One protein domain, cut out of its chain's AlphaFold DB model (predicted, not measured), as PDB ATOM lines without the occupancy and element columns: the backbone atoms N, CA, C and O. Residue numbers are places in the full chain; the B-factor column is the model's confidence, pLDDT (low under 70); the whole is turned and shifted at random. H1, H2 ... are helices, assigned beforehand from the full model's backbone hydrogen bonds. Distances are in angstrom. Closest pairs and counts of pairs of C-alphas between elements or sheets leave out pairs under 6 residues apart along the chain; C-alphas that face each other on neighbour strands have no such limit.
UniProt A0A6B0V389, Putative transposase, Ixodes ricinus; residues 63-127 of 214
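What this domain is: This is residues 63 to 127 of the 214 residues of the protein "Putative transposase" of Ixodes ricinus (UniProt A0A6B0V389). A long helix, H2, and a shorter one, H1, make a helical hairpin; residues 85 to 94, of which 93 and 94 belong to H2, stick out at one end. Past the far end of H2, residues 116 to 122 fold back along H2 to tiny H3. The printed part has 65 residues, all helix by class, in the order H1, H2, H3; it is loose, with a radius of gyration of the C-alphas of 13.8 A, and a rod of 46 by 21 by 17 A.

How they stand to each other: Start at H2, residues 93 to 115, where each O i to N i+4 pair is within hydrogen-bond range. H1, residues 70 to 83, with 8 of 10, touches it at a shallow tilt of 32 degrees, opposite ways; the closest C-alphas, of Ser 78 and His 99, are 5.8 A apart. H3, residues 123 to 126, too short for such a pair, is close to H2 but not clearly touching: the closest C-alphas, of Val 105 and Thr 123, are 7.8 A apart. H1 and H3 are apart.

Where its parts are: Find C-alpha 93 at (51.918, -2.037, 51.301); H2 runs 33.0 A to C-alpha 115. H1 begins at (71.643, -17.049, 52.085) and spans 20.3 A; H3 ends at (71.833, -1.259, 55.400).

The domain as a whole: The C-alphas farthest apart, of Pro 88 and Asp 117, are 46.4 A apart. Both links are short, the printed part has no cut, and no printed residue is under 70 in pLDDT.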
ATOM      1  N   ALA A  63      77.221 -12.687  57.448       85.44
ATOM      2  CA  ALA A  63      77.413 -11.789  56.328       85.44
ATOM      3  C   ALA A  63      77.115 -12.509  55.009       85.44
ATOM      4  O   ALA A  63      77.600 -13.622  54.794       85.44
ATOM      5  N   LEU A  64      76.383 -11.841  54.114       87.38
ATOM      6  CA  LEU A  64      76.157 -12.366  52.772       87.38
ATOM      7  C   LEU A  64      77.508 -12.556  52.089       87.38
ATOM      8  O   LEU A  64      78.334 -11.646  52.102       87.38
ATOM      9  N   SER A  65      77.722 -13.732  51.515       86.44
ATOM     10  CA  SER A  65      78.956 -14.093  50.822       86.44
ATOM     11  C   SER A  65      78.664 -15.039  49.666       86.44
ATOM     12  O   SER A  65      77.641 -15.725  49.653       86.44
ATOM     13  N   SER A  66      79.590 -15.154  48.716       78.50
ATOM     14  CA  SER A  66      79.434 -16.063  47.570       78.50
ATOM     15  C   SER A  66      79.319 -17.537  47.976       78.50
ATOM     16  O   SER A  66      78.774 -18.340  47.222       78.50
ATOM     17  N   SER A  67      79.825 -17.902  49.158       71.06
ATOM     18  CA  SER A  67      79.754 -19.256  49.717       71.06
ATOM     19  C   SER A  67      78.520 -19.500  50.594       71.06
ATOM     20  O   SER A  67      78.244 -20.648  50.939       71.06
ATOM     21  N   SER A  68      77.775 -18.450  50.956       70.19
ATOM     22  CA  SER A  68      76.586 -18.549  51.806       70.19
ATOM     23  C   SER A  68      75.378 -19.132  51.061       70.19
ATOM     24  O   SER A  68      75.087 -18.768  49.920       70.19
ATOM     25  N   GLY A  69      74.609 -19.999  51.731       72.88
ATOM     26  CA  GLY A  69      73.288 -20.436  51.248       72.88
ATOM     27  C   GLY A  69      72.248 -19.303  51.211       72.88
ATOM     28  O   GLY A  69      71.230 -19.416  50.525       72.88
ATOM     29  N   ASP A  70      72.534 -18.193  51.892       76.44
ATOM     30  CA  ASP A  70      71.643 -17.049  52.085       76.44
ATOM     31  C   ASP A  70      71.226 -16.390  50.765       76.44
ATOM     32  O   ASP A  70      70.081 -15.971  50.614       76.44
ATOM     33  N   ILE A  71      72.110 -16.338  49.761       82.19
ATOM     34  CA  ILE A  71      71.789 -15.732  48.456       82.19
ATOM     35  C   ILE A  71      70.712 -16.540  47.726       82.19
ATOM     36  O   ILE A  71      69.781 -15.971  47.148       82.19
ATOM     37  N   ASN A  72      70.822 -17.869  47.751       87.50
ATOM     38  CA  ASN A  72      69.835 -18.745  47.122       87.50
ATOM     39  C   ASN A  72      68.492 -18.650  47.846       87.50
ATOM     40  O   ASN A  72      67.452 -18.552  47.194       87.50
ATOM     41  N   PHE A  73      68.526 -18.584  49.177       89.25
ATOM     42  CA  PHE A  73      67.344 -18.344  49.993       89.25
ATOM     43  C   PHE A  73      66.678 -17.000  49.660       89.25
ATOM     44  O   PHE A  73      65.484 -16.959  49.363       89.25
ATOM     45  N   LEU A  74      67.433 -15.898  49.611       90.31
ATOM     46  CA  LEU A  74      66.900 -14.581  49.251       90.31
ATOM     47  C   LEU A  74      66.306 -14.571  47.834       90.31
ATOM     48  O   LEU A  74      65.248 -13.977  47.620       90.31
ATOM     49  N   ARG A  75      66.927 -15.271  46.875       90.06
ATOM     50  CA  ARG A  75      66.408 -15.437  45.506       90.06
ATOM     51  C   ARG A  75      65.101 -16.237  45.469       90.06
ATOM     52  O   ARG A  75      64.183 -15.907  44.714       90.06
ATOM     53  N   GLU A  76      64.991 -17.280  46.281       92.56
ATOM     54  CA  GLU A  76      63.749 -18.037  46.431       92.56
ATOM     55  C   GLU A  76      62.646 -17.153  47.032       92.56
ATOM     56  O   GLU A  76      61.536 -17.075  46.491       92.56
ATOM     57  N   LYS A  77      62.950 -16.421  48.113       91.88
ATOM     58  CA  LYS A  77      61.977 -15.553  48.787       91.88
ATOM     59  C   LYS A  77      61.563 -14.355  47.939       91.88
ATOM     60  O   LYS A  77      60.379 -14.007  47.942       91.88
ATOM     61  N   SER A  78      62.460 -13.778  47.138       92.56
ATOM     62  CA  SER A  78      62.094 -12.725  46.180       92.56
ATOM     63  C   SER A  78      61.052 -13.211  45.169       92.56
ATOM     64  O   SER A  78      60.146 -12.464  44.804       92.56
ATOM     65  N   SER A  79      61.107 -14.491  44.795       93.06
ATOM     66  CA  SER A  79      60.156 -15.123  43.879       93.06
ATOM     67  C   SER A  79      58.844 -15.550  44.553       93.06
ATOM     68  O   SER A  79      57.810 -15.641  43.882       93.06
ATOM     69  N   SER A  80      58.853 -15.835  45.860       93.06
ATOM     70  CA  SER A  80      57.684 -16.340  46.596       93.06
ATOM     71  C   SER A  80      56.819 -15.233  47.211       93.06
ATOM     72  O   SER A  80      55.595 -15.299  47.104       93.06
ATOM     73  N   ILE A  81      57.415 -14.172  47.767       92.56
ATOM     74  CA  ILE A  81      56.701 -13.058  48.424       92.56
ATOM     75  C   ILE A  81      55.669 -12.368  47.515       92.56
ATOM     76  O   ILE A  81      54.579 -12.023  47.986       92.56
ATOM     77  N   PRO A  82      55.927 -12.153  46.209       91.94
ATOM     78  CA  PRO A  82      54.921 -11.620  45.295       91.94
ATOM     79  C   PRO A  82      53.658 -12.475  45.173       91.94
ATOM     80  O   PRO A  82      52.608 -11.917  44.855       91.94
ATOM     81  N   LYS A  83      53.759 -13.784  45.435       93.12
ATOM     82  CA  LYS A  83      52.677 -14.772  45.311       93.12
ATOM     83  C   LYS A  83      51.834 -14.905  46.583       93.12
ATOM     84  O   LYS A  83      50.836 -15.621  46.564       93.12
ATOM     85  N   TRP A  84      52.216 -14.242  47.677       92.50
ATOM     86  CA  TRP A  84      51.464 -14.288  48.931       92.50
ATOM     87  C   TRP A  84      50.051 -13.735  48.747       92.50
ATOM     88  O   TRP A  84      49.853 -12.653  48.182       92.50
ATOM     89  N   GLN A  85      49.071 -14.482  49.249       91.44
ATOM     90  CA  GLN A  85      47.658 -14.125  49.194       91.44
ATOM     91  C   GLN A  85      47.221 -13.518  50.524       91.44
ATOM     92  O   GLN A  85      47.650 -13.951  51.590       91.44
ATOM     93  N   PHE A  86      46.364 -12.502  50.453       91.94
ATOM     94  CA  PHE A  86      45.880 -11.774  51.620       91.94
ATOM     95  C   PHE A  86      44.364 -11.708  51.592       91.94
ATOM     96  O   PHE A  86      43.767 -11.434  50.548       91.94
ATOM     97  N   LEU A  87      43.758 -11.920  52.756       91.56
ATOM     98  CA  LEU A  87      42.335 -11.695  52.952       91.56
ATOM     99  C   LEU A  87      42.018 -10.182  52.919       91.56
ATOM    100  O   LEU A  87      42.917  -9.352  53.105       91.56
ATOM    101  N   PRO A  88      40.752  -9.793  52.671       88.19
ATOM    102  CA  PRO A  88      40.318  -8.397  52.725       88.19
ATOM    103  C   PRO A  88      40.737  -7.698  54.038       88.19
ATOM    104  O   PRO A  88      40.683  -8.328  55.094       88.19
ATOM    105  N   PRO A  89      41.159  -6.413  54.004       85.25
ATOM    106  CA  PRO A  89      40.996  -5.442  52.914       85.25
ATOM    107  C   PRO A  89      42.047  -5.527  51.789       85.25
ATOM    108  O   PRO A  89      42.042  -4.687  50.893       85.25
ATOM    109  N   GLY A  90      42.924  -6.537  51.795       84.75
ATOM    110  CA  GLY A  90      43.861  -6.818  50.709       84.75
ATOM    111  C   GLY A  90      45.327  -6.737  51.128       84.75
ATOM    112  O   GLY A  90      45.670  -6.717  52.310       84.75
ATOM    113  N   ARG A  91      46.218  -6.725  50.132       88.69
ATOM    114  CA  ARG A  91      47.671  -6.836  50.328       88.69
ATOM    115  C   ARG A  91      48.252  -5.614  51.059       88.69
ATOM    116  O   ARG A  91      48.170  -4.504  50.529       88.69
ATOM    117  N   PRO A  92      48.944  -5.794  52.200       90.62
ATOM    118  CA  PRO A  92      49.619  -4.695  52.881       90.62
ATOM    119  C   PRO A  92      50.735  -4.080  52.025       90.62
ATOM    120  O   PRO A  92      51.558  -4.797  51.449       90.62
ATOM    121  N   HIS A  93      50.849  -2.748  52.022       88.75
ATOM    122  CA  HIS A  93      51.918  -2.037  51.301       88.75
ATOM    123  C   HIS A  93      53.331  -2.502  51.695       88.75
ATOM    124  O   HIS A  93      54.229  -2.531  50.855       88.75
ATOM    125  N   ARG A  94      53.523  -2.924  52.953       90.31
ATOM    126  CA  ARG A  94      54.822  -3.394  53.469       90.31
ATOM    127  C   ARG A  94      55.349  -4.631  52.742       90.31
ATOM    128  O   ARG A  94      56.558  -4.791  52.644       90.31
ATOM    129  N   VAL A  95      54.472  -5.459  52.173       92.25
ATOM    130  CA  VAL A  95      54.872  -6.654  51.409       92.25
ATOM    131  C   VAL A  95      55.615  -6.248  50.136       92.25
ATOM    132  O   VAL A  95      56.606  -6.870  49.766       92.25
ATOM    133  N   ARG A  96      55.172  -5.165  49.480       92.69
ATOM    134  CA  ARG A  96      55.896  -4.587  48.340       92.69
ATOM    135  C   ARG A  96      57.261  -4.061  48.778       92.69
ATOM    136  O   ARG A  96      58.233  -4.293  48.073       92.69
ATOM    137  N   GLY A  97      57.321  -3.385  49.927       94.06
ATOM    138  CA  GLY A  97      58.577  -2.912  50.514       94.06
ATOM    139  C   GLY A  97      59.565  -4.054  50.749       94.06
ATOM    140  O   GLY A  97      60.683  -3.984  50.266       94.06
ATOM    141  N   CYS A  98      59.117  -5.143  51.377       93.31
ATOM    142  CA  CYS A  98      59.928  -6.337  51.614       93.31
ATOM    143  C   CYS A  98      60.498  -6.926  50.312       93.31
ATOM    144  O   CYS A  98      61.700  -7.150  50.211       93.31
ATOM    145  N   HIS A  99      59.665  -7.082  49.277       94.69
ATOM    146  CA  HIS A  99      60.122  -7.553  47.967       94.69
ATOM    147  C   HIS A  99      61.171  -6.621  47.333       94.69
ATOM    148  O   HIS A  99      62.162  -7.094  46.781       94.69
ATOM    149  N   ILE A 100      60.982  -5.300  47.430       95.62
ATOM    150  CA  ILE A 100      61.963  -4.317  46.947       95.62
ATOM    151  C   ILE A 100      63.273  -4.436  47.731       95.62
ATOM    152  O   ILE A 100      64.328  -4.464  47.109       95.62
ATOM    153  N   THR A 101      63.218  -4.540  49.061       95.69
ATOM    154  CA  THR A 101      64.405  -4.671  49.917       95.69
ATOM    155  C   THR A 101      65.230  -5.895  49.546       95.69
ATOM    156  O   THR A 101      66.434  -5.765  49.359       95.69
ATOM    157  N   ILE A 102      64.598  -7.060  49.378       94.75
ATOM    158  CA  ILE A 102      65.306  -8.298  49.019       94.75
ATOM    159  C   ILE A 102      66.018  -8.139  47.674       94.75
ATOM    160  O   ILE A 102      67.208  -8.420  47.577       94.75
ATOM    161  N   ASN A 103      65.321  -7.628  46.656       94.31
ATOM    162  CA  ASN A 103      65.925  -7.410  45.342       94.31
ATOM    163  C   ASN A 103      67.036  -6.354  45.380       94.31
ATOM    164  O   ASN A 103      68.042  -6.511  44.702       94.31
ATOM    165  N   ALA A 104      66.878  -5.293  46.171       95.81
ATOM    166  CA  ALA A 104      67.893  -4.254  46.307       95.81
ATOM    167  C   ALA A 104      69.169  -4.788  46.972       95.81
ATOM    168  O   ALA A 104      70.257  -4.519  46.479       95.81
ATOM    169  N   VAL A 105      69.041  -5.573  48.049       94.62
ATOM    170  CA  VAL A 105      70.184  -6.222  48.715       94.62
ATOM    171  C   VAL A 105      70.867  -7.207  47.772       94.62
ATOM    172  O   VAL A 105      72.090  -7.228  47.694       94.62
ATOM    173  N   PHE A 106      70.082  -7.978  47.023       91.19
ATOM    174  CA  PHE A 106      70.592  -8.924  46.041       91.19
ATOM    175  C   PHE A 106      71.391  -8.234  44.921       91.19
ATOM    176  O   PHE A 106      72.536  -8.598  44.678       91.19
ATOM    177  N   LEU A 107      70.829  -7.197  44.294       92.88
ATOM    178  CA  LEU A 107      71.510  -6.434  43.241       92.88
ATOM    179  C   LEU A 107      72.749  -5.702  43.769       92.88
ATOM    180  O   LEU A 107      73.770  -5.655  43.090       92.88
ATOM    181  N   LEU A 108      72.672  -5.153  44.985       95.06
ATOM    182  CA  LEU A 108      73.817  -4.530  45.647       95.06
ATOM    183  C   LEU A 108      74.941  -5.545  45.866       95.06
ATOM    184  O   LEU A 108      76.103  -5.229  45.643       95.06
ATOM    185  N   TRP A 109      74.604  -6.760  46.299       93.50
ATOM    186  CA  TRP A 109      75.587  -7.818  46.476       93.50
ATOM    187  C   TRP A 109      76.244  -8.229  45.151       93.50
ATOM    188  O   TRP A 109      77.468  -8.333  45.102       93.50
ATOM    189  N   GLU A 110      75.474  -8.424  44.077       91.44
ATOM    190  CA  GLU A 110      76.028  -8.753  42.753       91.44
ATOM    191  C   GLU A 110      77.001  -7.671  42.255       91.44
ATOM    192  O   GLU A 110      78.074  -7.998  41.754       91.44
ATOM    193  N   ASP A 111      76.667  -6.394  42.451       95.19
ATOM    194  CA  ASP A 111      77.532  -5.272  42.076       95.19
ATOM    195  C   ASP A 111      78.814  -5.220  42.924       95.19
ATOM    196  O   ASP A 111      79.918  -5.174  42.385       95.19
ATOM    197  N   LEU A 112      78.692  -5.295  44.253       95.19
ATOM    198  CA  LEU A 112      79.835  -5.240  45.172       95.19
ATOM    199  C   LEU A 112      80.797  -6.419  44.985       95.19
ATOM    200  O   LEU A 112      82.013  -6.230  44.957       95.19
ATOM    201  N   SER A 113      80.256  -7.628  44.857       92.75
ATOM    202  CA  SER A 113      81.052  -8.845  44.682       92.75
ATOM    203  C   SER A 113      81.678  -8.932  43.288       92.75
ATOM    204  O   SER A 113      82.817  -9.373  43.163       92.75
ATOM    205  N   GLY A 114      80.969  -8.492  42.242       92.69
ATOM    206  CA  GLY A 114      81.430  -8.590  40.857       92.69
ATOM    207  C   GLY A 114      82.363  -7.464  40.407       92.69
ATOM    208  O   GLY A 114      83.238  -7.709  39.580       92.69
ATOM    209  N   ASN A 115      82.184  -6.246  40.928       96.44
ATOM    210  CA  ASN A 115      82.895  -5.054  40.445       96.44
ATOM    211  C   ASN A 115      83.876  -4.454  41.465       96.44
ATOM    212  O   ASN A 115      84.697  -3.621  41.079       96.44
ATOM    213  N   PHE A 116      83.794  -4.830  42.748       94.75
ATOM    214  CA  PHE A 116      84.554  -4.184  43.828       94.75
ATOM    215  C   PHE A 116      85.282  -5.161  44.767       94.75
ATOM    216  O   PHE A 116      85.774  -4.726  45.807       94.75
ATOM    217  N   ASP A 117      85.355  -6.452  44.418       92.56
ATOM    218  CA  ASP A 117      86.051  -7.501  45.183       92.56
ATOM    219  C   ASP A 117      85.601  -7.606  46.657       92.56
ATOM    220  O   ASP A 117      86.398  -7.849  47.564       92.56
ATOM    221  N   PHE A 118      84.306  -7.396  46.932       92.94
ATOM    222  CA  PHE A 118      83.761  -7.592  48.279       92.94
ATOM    223  C   PHE A 118      83.569  -9.081  48.584       92.94
ATOM    224  O   PHE A 118      82.743  -9.746  47.961       92.94
ATOM    225  N   ASP A 119      84.238  -9.569  49.630       90.62
ATOM    226  CA  ASP A 119      84.050 -10.939  50.135       90.62
ATOM    227  C   ASP A 119      82.726 -11.120  50.895       90.62
ATOM    228  O   ASP A 119      82.133 -12.203  50.907       90.62
ATOM    229  N   HIS A 120      82.267 -10.049  51.555       91.25
ATOM    230  CA  HIS A 120      81.152 -10.088  52.495       91.25
ATOM    231  C   HIS A 120      80.318  -8.803  52.483       91.25
ATOM    232  O   HIS A 120      80.857  -7.695  52.416       91.25
ATOM    233  N   LEU A 121      79.003  -8.933  52.675       92.06
ATOM    234  CA  LEU A 121      78.084  -7.815  52.897       92.06
ATOM    235  C   LEU A 121      77.340  -7.960  54.232       92.06
ATOM    236  O   LEU A 121      76.582  -8.899  54.465       92.06
ATOM    237  N   LEU A 122      77.541  -6.972  55.108       93.31
ATOM    238  CA  LEU A 122      76.899  -6.883  56.421       93.31
ATOM    239  C   LEU A 122      75.540  -6.188  56.303       93.31
ATOM    240  O   LEU A 122      75.467  -4.954  56.327       93.31
ATOM    241  N   THR A 123      74.456  -6.955  56.207       93.44
ATOM    242  CA  THR A 123      73.118  -6.401  55.933       93.44
ATOM    243  C   THR A 123      72.564  -5.554  57.078       93.44
ATOM    244  O   THR A 123      71.847  -4.589  56.817       93.44
ATOM    245  N   ARG A 124      73.008  -5.760  58.329       93.94
ATOM    246  CA  ARG A 124      72.703  -4.844  59.450       93.94
ATOM    247  C   ARG A 124      73.144  -3.400  59.187       93.94
ATOM    248  O   ARG A 124      72.566  -2.476  59.747       93.94
ATOM    249  N   ARG A 125      74.157  -3.168  58.345       94.38
ATOM    250  CA  ARG A 125      74.618  -1.808  58.004       94.38
ATOM    251  C   ARG A 125      73.722  -1.096  56.988       94.38
ATOM    252  O   ARG A 125      73.920   0.091  56.754       94.38
ATOM    253  N   LEU A 126      72.761  -1.801  56.395       95.44
ATOM    254  CA  LEU A 126      71.833  -1.259  55.400       95.44
ATOM    255  C   LEU A 126      70.522  -0.757  56.022       95.44
ATOM    256  O   LEU A 126      69.673  -0.218  55.314       95.44
ATOM    257  N   ASN A 127      70.334  -0.940  57.332       93.88
ATOM    258  CA  ASN A 127      69.135  -0.510  58.041       93.88
ATOM    259  C   ASN A 127      69.305   0.878  58.691       93.88
ATOM    260  O   ASN A 127      70.402   1.431  58.779       93.88
TER     261      ASN A 127